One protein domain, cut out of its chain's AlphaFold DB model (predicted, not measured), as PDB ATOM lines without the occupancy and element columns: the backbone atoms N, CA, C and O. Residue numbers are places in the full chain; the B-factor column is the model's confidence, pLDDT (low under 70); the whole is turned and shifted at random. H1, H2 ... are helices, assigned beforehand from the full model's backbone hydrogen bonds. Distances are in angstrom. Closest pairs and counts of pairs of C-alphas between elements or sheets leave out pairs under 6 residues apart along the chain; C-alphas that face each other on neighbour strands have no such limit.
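This is residues 152 to 215 of the 215 residues of an uncharacterized protein of Moraxella bovis (UniProt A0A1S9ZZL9). Two helices, H1 and H4, cross nearly at right angles at one end of the domain, while the short helices H2 and H3 lead the backbone back from the other end towards H4. Between H1 and H2 the backbone makes a long loop, residues 165 to 187, with a short parallel pairing of residues 166 to 167 with residues 178 to 179. The printed part has 64 residues with four named helices, in the order H1, H2, H3, H4, and no named strand; its class is all helix. It is compact, with a radius of gyration of the C-alphas of 11.6 A and spans of 31 by 27 by 17 A.

H1, residues 153 to 164, touches H4, residues 204 to 214, about perpendicular at 83 degrees; their closest C-alphas, of Val 159 and Leu 211, are 5.5 A apart. H1 is close to H3, residues 197 to 202, but not clearly touching: the closest C-alphas, of Arg 163 and Leu 201, are 7.1 A apart. These two run opposite ways at a shallow tilt of 10 degrees. H2, residues 188 to 193, is close to H3 but not clearly touching, with the C-alphas of Leu 190 and Phe 200 closest at 7.9 A, at a steep tilt of 48 degrees, the same way. H2 is apart from H1 and from H4. H3 and H4 touch only at the corner by their link, and only just, with 3 pairs of C-alphas within 8 A; the closest, of Phe 200 and Gly 206, are 5.3 A apart, and the helices are about perpendicular at 84 degrees. In H1, H2, H3 and H4 every O i to N i+4 pair is within hydrogen-bond range.

H1 begins at C-alpha 153, (-4.274, -32.459, -2.105), and measures 16.1 A from first to last C-alpha. H2, residues 188 to 193, begins at C-alpha 188, (-22.289, -54.863, 12.479). H3 holds residues 197 to 202. H4 measures 15.8 A and ends at C-alpha 214, (-18.484, -33.147, 3.933).

The C-alphas farthest apart, of Asp 153 and Ser 186, are 33.3 A apart. The printed part has no cut. The link from H1 to H2 is long, with 23 residues; those from H2 to H3 and from H3 to H4 are tight. The mean pLDDT of the printed part is 78.9, and residues 170 to 175 and 183 to 188 are under 70.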
ATOM      1  N   PRO A 152      -6.829 -35.505  -5.014       81.25
ATOM      2  CA  PRO A 152      -5.993 -34.307  -5.019       81.25
ATOM      3  C   PRO A 152      -5.731 -33.784  -3.598       81.25
ATOM      4  O   PRO A 152      -6.515 -34.030  -2.684       81.25
ATOM      5  N   ASP A 153      -4.683 -32.976  -3.424       83.38
ATOM      6  CA  ASP A 153      -4.274 -32.459  -2.105       83.38
ATOM      7  C   ASP A 153      -5.396 -31.720  -1.360       83.38
ATOM      8  O   ASP A 153      -5.525 -31.834  -0.146       83.38
ATOM      9  N   TRP A 154      -6.255 -30.991  -2.079       83.56
ATOM     10  CA  TRP A 154      -7.390 -30.298  -1.466       83.56
ATOM     11  C   TRP A 154      -8.463 -31.266  -0.944       83.56
ATOM     12  O   TRP A 154      -9.080 -30.982   0.079       83.56
ATOM     13  N   VAL A 155      -8.664 -32.415  -1.607       83.50
ATOM     14  CA  VAL A 155      -9.558 -33.483  -1.127       83.50
ATOM     15  C   VAL A 155      -8.990 -34.081   0.150       83.50
ATOM     16  O   VAL A 155      -9.719 -34.233   1.126       83.50
ATOM     17  N   MET A 156      -7.686 -34.349   0.176       86.75
ATOM     18  CA  MET A 156      -7.029 -34.834   1.386       86.75
ATOM     19  C   MET A 156      -7.098 -33.812   2.523       86.75
ATOM     20  O   MET A 156      -7.372 -34.198   3.653       86.75
ATOM     21  N   GLY A 157      -6.984 -32.515   2.227       86.06
ATOM     22  CA  GLY A 157      -7.197 -31.454   3.213       86.06
ATOM     23  C   GLY A 157      -8.610 -31.454   3.813       86.06
ATOM     24  O   GLY A 157      -8.759 -31.249   5.017       86.06
ATOM     25  N   ILE A 158      -9.646 -31.733   3.012       85.31
ATOM     26  CA  ILE A 158     -11.023 -31.904   3.512       85.31
ATOM     27  C   ILE A 158     -11.125 -33.160   4.377       85.31
ATOM     28  O   ILE A 158     -11.638 -33.086   5.489       85.31
ATOM     29  N   VAL A 159     -10.610 -34.298   3.907       86.56
ATOM     30  CA  VAL A 159     -10.635 -35.570   4.649       86.56
ATOM     31  C   VAL A 159      -9.948 -35.429   6.008       86.56
ATOM     32  O   VAL A 159     -10.496 -35.853   7.025       86.56
ATOM     33  N   GLU A 160      -8.780 -34.792   6.050       88.56
ATOM     34  CA  GLU A 160      -8.048 -34.507   7.284       88.56
ATOM     35  C   GLU A 160      -8.809 -33.541   8.194       88.56
ATOM     36  O   GLU A 160      -8.840 -33.739   9.411       88.56
ATOM     37  N   TRP A 161      -9.464 -32.526   7.624       89.50
ATOM     38  CA  TRP A 161     -10.306 -31.611   8.387       89.50
ATOM     39  C   TRP A 161     -11.503 -32.332   9.013       89.50
ATOM     40  O   TRP A 161     -11.726 -32.177  10.215       89.50
ATOM     41  N   VAL A 162     -12.239 -33.150   8.251       86.69
ATOM     42  CA  VAL A 162     -13.378 -33.926   8.773       86.69
ATOM     43  C   VAL A 162     -12.879 -34.868   9.861       86.69
ATOM     44  O   VAL A 162     -13.376 -34.801  10.979       86.69
ATOM     45  N   ARG A 163     -11.815 -35.638   9.598       85.94
ATOM     46  CA  ARG A 163     -11.184 -36.533  10.581       85.94
ATOM     47  C   ARG A 163     -10.795 -35.801  11.869       85.94
ATOM     48  O   ARG A 163     -11.058 -36.286  12.967       85.94
ATOM     49  N   GLY A 164     -10.197 -34.614  11.758       86.31
ATOM     50  CA  GLY A 164      -9.843 -33.768  12.901       86.31
ATOM     51  C   GLY A 164     -11.060 -33.306  13.711       86.31
ATOM     52  O   GLY A 164     -10.972 -33.179  14.938       86.31
ATOM     53  N   ASN A 165     -12.204 -33.133  13.047       86.88
ATOM     54  CA  ASN A 165     -13.491 -32.737  13.619       86.88
ATOM     55  C   ASN A 165     -14.436 -33.915  13.924       86.88
ATOM     56  O   ASN A 165     -15.585 -33.667  14.292       86.88
ATOM     57  N   THR A 166     -13.961 -35.162  13.847       84.69
ATOM     58  CA  THR A 166     -14.690 -36.366  14.275       84.69
ATOM     59  C   THR A 166     -14.316 -36.748  15.708       84.69
ATOM     60  O   THR A 166     -13.133 -36.798  16.072       84.69
ATOM     61  N   ASN A 167     -15.325 -36.957  16.549       85.31
ATOM     62  CA  ASN A 167     -15.200 -37.550  17.876       85.31
ATOM     63  C   ASN A 167     -15.027 -39.061  17.759       85.31
ATOM     64  O   ASN A 167     -15.628 -39.691  16.893       85.31
ATOM     65  N   LEU A 168     -14.174 -39.607  18.625       79.88
ATOM     66  CA  LEU A 168     -13.882 -41.031  18.695       79.88
ATOM     67  C   LEU A 168     -14.000 -41.487  20.155       79.88
ATOM     68  O   LEU A 168     -13.456 -40.812  21.044       79.88
ATOM     69  N   PRO A 169     -14.636 -42.638  20.419       72.94
ATOM     70  CA  PRO A 169     -14.662 -43.237  21.741       72.94
ATOM     71  C   PRO A 169     -13.242 -43.474  22.288       72.94
ATOM     72  O   PRO A 169     -12.314 -43.754  21.528       72.94
ATOM     73  N   PRO A 170     -13.024 -43.392  23.615       65.25
ATOM     74  CA  PRO A 170     -13.961 -42.972  24.661       65.25
ATOM     75  C   PRO A 170     -13.937 -41.451  24.923       65.25
ATOM     76  O   PRO A 170     -14.619 -40.966  25.825       65.25
ATOM     77  N   LEU A 171     -13.106 -40.699  24.196       62.47
ATOM     78  CA  LEU A 171     -12.850 -39.274  24.412       62.47
ATOM     79  C   LEU A 171     -13.763 -38.432  23.514       62.47
ATOM     80  O   LEU A 171     -13.301 -37.717  22.625       62.47
ATOM     81  N   ASN A 172     -15.068 -38.493  23.779       62.91
ATOM     82  CA  ASN A 172     -16.033 -37.617  23.123       62.91
ATOM     83  C   ASN A 172     -15.908 -36.210  23.714       62.91
ATOM     84  O   ASN A 172     -16.230 -35.968  24.877       62.91
ATOM     85  N   VAL A 173     -15.382 -35.281  22.917       65.38
ATOM     86  CA  VAL A 173     -15.247 -33.874  23.295       65.38
ATOM     87  C   VAL A 173     -16.455 -33.124  22.740       65.38
ATOM     88  O   VAL A 173     -16.658 -33.114  21.529       65.38
ATOM     89  N   ASP A 174     -17.208 -32.428  23.598       60.91
ATOM     90  CA  ASP A 174     -18.456 -31.680  23.294       60.91
ATOM     91  C   ASP A 174     -18.345 -30.564  22.220       60.91
ATOM     92  O   ASP A 174     -19.233 -29.728  22.076       60.91
ATOM     93  N   ARG A 175     -17.237 -30.477  21.477       67.00
ATOM     94  CA  ARG A 175     -16.943 -29.399  20.516       67.00
ATOM     95  C   ARG A 175     -16.632 -29.870  19.100       67.00
ATOM     96  O   ARG A 175     -16.340 -29.030  18.253       67.00
ATOM     97  N   LYS A 176     -16.636 -31.176  18.847       77.88
ATOM     98  CA  LYS A 176     -16.436 -31.723  17.504       77.88
ATOM     99  C   LYS A 176     -17.777 -31.882  16.784       77.88
ATOM    100  O   LYS A 176     -18.815 -31.998  17.426       77.88
ATOM    101  N   LEU A 177     -17.739 -31.810  15.455       80.88
ATOM    102  CA  LEU A 177     -18.932 -31.715  14.606       80.88
ATOM    103  C   LEU A 177     -19.488 -33.083  14.209       80.88
ATOM    104  O   LEU A 177     -20.689 -33.205  13.985       80.88
ATOM    105  N   PHE A 178     -18.623 -34.091  14.126       83.12
ATOM    106  CA  PHE A 178     -18.979 -35.444  13.715       83.12
ATOM    107  C   PHE A 178     -18.733 -36.417  14.865       83.12
ATOM    108  O   PHE A 178     -17.836 -36.197  15.678       83.12
ATOM    109  N   ASP A 179     -19.508 -37.494  14.916       82.06
ATOM    110  CA  ASP A 179     -19.359 -38.570  15.895       82.06
ATOM    111  C   ASP A 179     -19.278 -39.903  15.153       82.06
ATOM    112  O   ASP A 179     -20.059 -40.148  14.231       82.06
ATOM    113  N   LEU A 180     -18.304 -40.732  15.517       80.75
ATOM    114  CA  LEU A 180     -18.113 -42.056  14.946       80.75
ATOM    115  C   LEU A 180     -17.913 -43.049  16.083       80.75
ATOM    116  O   LEU A 180     -16.888 -43.020  16.752       80.75
ATOM    117  N   ASP A 181     -18.864 -43.963  16.231       78.19
ATOM    118  CA  ASP A 181     -18.780 -45.071  17.175       78.19
ATOM    119  C   ASP A 181     -19.156 -46.374  16.457       78.19
ATOM    120  O   ASP A 181     -20.324 -46.630  16.137       78.19
ATOM    121  N   ILE A 182     -18.152 -47.197  16.154       73.88
ATOM    122  CA  ILE A 182     -18.334 -48.493  15.489       73.88
ATOM    123  C   ILE A 182     -18.768 -49.560  16.514       73.88
ATOM    124  O   ILE A 182     -19.383 -50.559  16.139       73.88
ATOM    125  N   GLY A 183     -18.515 -49.341  17.808       62.69
ATOM    126  CA  GLY A 183     -18.894 -50.233  18.909       62.69
ATOM    127  C   GLY A 183     -20.355 -50.120  19.370       62.69
ATOM    128  O   GLY A 183     -20.940 -51.122  19.790       62.69
ATOM    129  N   LEU A 184     -20.959 -48.929  19.299       60.66
ATOM    130  CA  LEU A 184     -22.365 -48.671  19.655       60.66
ATOM    131  C   LEU A 184     -23.310 -48.641  18.450       60.66
ATOM    132  O   LEU A 184     -24.524 -48.794  18.630       60.66
ATOM    133  N   SER A 185     -22.797 -48.432  17.236       54.97
ATOM    134  CA  SER A 185     -23.647 -48.376  16.049       54.97
ATOM    135  C   SER A 185     -24.253 -49.745  15.729       54.97
ATOM    136  O   SER A 185     -23.642 -50.803  15.862       54.97
ATOM    137  N   SER A 186     -25.505 -49.741  15.271       53.41
ATOM    138  CA  SER A 186     -26.205 -50.932  14.777       53.41
ATOM    139  C   SER A 186     -25.535 -51.581  13.553       53.41
ATOM    140  O   SER A 186     -25.973 -52.649  13.111       53.41
ATOM    141  N   ASP A 187     -24.480 -50.964  13.013       56.00
ATOM    142  CA  ASP A 187     -23.744 -51.397  11.831       56.00
ATOM    143  C   ASP A 187     -22.672 -52.430  12.171       56.00
ATOM    144  O   ASP A 187     -21.464 -52.188  12.167       56.00
ATOM    145  N   LYS A 188     -23.141 -53.670  12.353       64.06
ATOM    146  CA  LYS A 188     -22.289 -54.863  12.479       64.06
ATOM    147  C   LYS A 188     -21.261 -55.003  11.348       64.06
ATOM    148  O   LYS A 188     -20.273 -55.697  11.533       64.06
ATOM    149  N   ILE A 189     -21.492 -54.384  10.188       72.62
ATOM    150  CA  ILE A 189     -20.636 -54.508   9.004       72.62
ATOM    151  C   ILE A 189     -19.304 -53.770   9.200       72.62
ATOM    152  O   ILE A 189     -18.253 -54.365   8.970       72.62
ATOM    153  N   LEU A 190     -19.317 -52.526   9.687       73.19
ATOM    154  CA  LEU A 190     -18.080 -51.768   9.922       73.19
ATOM    155  C   LEU A 190     -17.229 -52.422  11.013       73.19
ATOM    156  O   LEU A 190     -16.032 -52.606  10.815       73.19
ATOM    157  N   HIS A 191     -17.865 -52.896  12.089       72.62
ATOM    158  CA  HIS A 191     -17.194 -53.636  13.162       72.62
ATOM    159  C   HIS A 191     -16.629 -54.993  12.694       72.62
ATOM    160  O   HIS A 191     -15.718 -55.544  13.307       72.62
ATOM    161  N   THR A 192     -17.168 -55.585  11.621       77.12
ATOM    162  CA  THR A 192     -16.589 -56.809  11.033       77.12
ATOM    163  C   THR A 192     -15.429 -56.533  10.081       77.12
ATOM    164  O   THR A 192     -14.646 -57.443   9.824       77.12
ATOM    165  N   MET A 193     -15.332 -55.315   9.540       81.31
ATOM    166  CA  MET A 193     -14.307 -54.931   8.564       81.31
ATOM    167  C   MET A 193     -13.097 -54.242   9.200       81.31
ATOM    168  O   MET A 193     -12.009 -54.343   8.643       81.31
ATOM    169  N   TYR A 194     -13.279 -53.568  10.338       83.56
ATOM    170  CA  TYR A 194     -12.241 -52.795  11.021       83.56
ATOM    171  C   TYR A 194     -12.268 -53.072  12.525       83.56
ATOM    172  O   TYR A 194     -13.342 -53.182  13.119       83.56
ATOM    173  N   GLU A 195     -11.092 -53.173  13.144       80.25
ATOM    174  CA  GLU A 195     -10.943 -53.442  14.579       80.25
ATOM    175  C   GLU A 195     -11.115 -52.175  15.431       80.25
ATOM    176  O   GLU A 195     -11.393 -52.267  16.627       80.25
ATOM    177  N   SER A 196     -10.948 -50.988  14.833       81.69
ATOM    178  CA  SER A 196     -11.099 -49.694  15.510       81.69
ATOM    179  C   SER A 196     -11.608 -48.585  14.586       81.69
ATOM    180  O   SER A 196     -11.412 -48.620  13.368       81.69
ATOM    181  N   GLU A 197     -12.190 -47.538  15.170       83.75
ATOM    182  CA  GLU A 197     -12.616 -46.328  14.460       83.75
ATOM    183  C   GLU A 197     -11.443 -45.615  13.786       83.75
ATOM    184  O   GLU A 197     -11.577 -45.107  12.675       83.75
ATOM    185  N   THR A 198     -10.269 -45.614  14.422       84.19
ATOM    186  CA  THR A 198      -9.042 -45.064  13.834       84.19
ATOM    187  C   THR A 198      -8.624 -45.821  12.581       84.19
ATOM    188  O   THR A 198      -8.296 -45.199  11.575       84.19
ATOM    189  N   GLU A 199      -8.701 -47.152  12.608       84.88
ATOM    190  CA  GLU A 199      -8.364 -47.985  11.453       84.88
ATOM    191  C   GLU A 199      -9.335 -47.751  10.291       84.88
ATOM    192  O   GLU A 199      -8.906 -47.592   9.146       84.88
ATOM    193  N   PHE A 200     -10.636 -47.639  10.581       86.56
ATOM    194  CA  PHE A 200     -11.623 -47.266   9.572       86.56
ATOM    195  C   PHE A 200     -11.298 -45.901   8.957       86.56
ATOM    196  O   PHE A 200     -11.208 -45.801   7.734       86.56
ATOM    197  N   LEU A 201     -11.077 -44.867   9.775       86.44
ATOM    198  CA  LEU A 201     -10.803 -43.506   9.301       86.44
ATOM    199  C   LEU A 201      -9.531 -43.412   8.454       86.44
ATOM    200  O   LEU A 201      -9.464 -42.563   7.559       86.44
ATOM    201  N   ASP A 202      -8.537 -44.257   8.725       86.50
ATOM    202  CA  ASP A 202      -7.282 -44.331   7.973       86.50
ATOM    203  C   ASP A 202      -7.386 -45.141   6.672       86.50
ATOM    204  O   ASP A 202      -6.572 -44.944   5.762       86.50
ATOM    205  N   SER A 203      -8.403 -45.993   6.541       87.56
ATOM    206  CA  SER A 203      -8.637 -46.803   5.344       87.56
ATOM    207  C   SER A 203      -9.093 -45.979   4.128       87.56
ATOM    208  O   SER A 203      -9.666 -44.897   4.258       87.56
ATOM    209  N   GLU A 204      -8.899 -46.513   2.915       86.19
ATOM    210  CA  GLU A 204      -9.373 -45.877   1.669       86.19
ATOM    211  C   GLU A 204     -10.899 -45.690   1.639       86.19
ATOM    212  O   GLU A 204     -11.407 -44.692   1.119       86.19
ATOM    213  N   PHE A 205     -11.629 -46.610   2.272       85.38
ATOM    214  CA  PHE A 205     -13.072 -46.499   2.427       85.38
ATOM    215  C   PHE A 205     -13.460 -45.397   3.412       85.38
ATOM    216  O   PHE A 205     -14.323 -44.579   3.099       85.38
ATOM    217  N   GLY A 206     -12.764 -45.293   4.546       84.19
ATOM    218  CA  GLY A 206     -12.958 -44.199   5.497       84.19
ATOM    219  C   GLY A 206     -12.676 -42.832   4.886       84.19
ATOM    220  O   GLY A 206     -13.477 -41.917   5.052       84.19
ATOM    221  N   LYS A 207     -11.603 -42.688   4.099       87.62
ATOM    222  CA  LYS A 207     -11.319 -41.441   3.364       87.62
ATOM    223  C   LYS A 207     -12.463 -41.067   2.417       87.62
ATOM    224  O   LYS A 207     -12.875 -39.910   2.383       87.62
ATOM    225  N   SER A 208     -13.000 -42.049   1.693       84.56
ATOM    226  CA  SER A 208     -14.148 -41.861   0.798       84.56
ATOM    227  C   SER A 208     -15.404 -41.435   1.570       84.56
ATOM    228  O   SER A 208     -16.078 -40.489   1.171       84.56
ATOM    229  N   ALA A 209     -15.685 -42.077   2.707       84.12
ATOM    230  CA  ALA A 209     -16.833 -41.773   3.561       84.12
ATOM    231  C   ALA A 209     -16.733 -40.389   4.230       84.12
ATOM    232  O   ALA A 209     -17.726 -39.673   4.321       84.12
ATOM    233  N   LEU A 210     -15.536 -39.984   4.659       87.06
ATOM    234  CA  LEU A 210     -15.291 -38.657   5.230       87.06
ATOM    235  C   LEU A 210     -15.506 -37.548   4.202       87.06
ATOM    236  O   LEU A 210     -16.088 -36.516   4.526       87.06
ATOM    237  N   LEU A 211     -15.049 -37.765   2.967       85.06
ATOM    238  CA  LEU A 211     -15.276 -36.820   1.881       85.06
ATOM    239  C   LEU A 211     -16.762 -36.735   1.516       85.06
ATOM    240  O   LEU A 211     -17.256 -35.636   1.300       85.06
ATOM    241  N   PHE A 212     -17.466 -37.869   1.492       82.94
ATOM    242  CA  PHE A 212     -18.912 -37.908   1.273       82.94
ATOM    243  C   PHE A 212     -19.664 -37.100   2.332       82.94
ATOM    244  O   PHE A 212     -20.455 -36.242   1.988       82.94
ATOM    245  N   HIS A 213     -19.354 -37.300   3.616       82.62
ATOM    246  CA  HIS A 213     -20.004 -36.582   4.718       82.62
ATOM    247  C   HIS A 213     -19.764 -35.067   4.744       82.62
ATOM    248  O   HIS A 213     -20.464 -34.356   5.466       82.62
ATOM    249  N   PHE A 214     -18.743 -34.578   4.042       82.75
ATOM    250  CA  PHE A 214     -18.484 -33.147   3.933       82.75
ATOM    251  C   PHE A 214     -19.432 -32.449   2.953       82.75
ATOM    252  O   PHE A 214     -19.737 -31.269   3.154       82.75
ATOM    253  N   PHE A 215     -19.831 -33.145   1.887       78.06
ATOM    254  CA  PHE A 215     -20.754 -32.632   0.880       78.06
ATOM    255  C   PHE A 215     -22.204 -32.845   1.326       78.06
ATOM    256  O   PHE A 215     -23.011 -31.935   1.033       78.06
TER     257      PHE A 215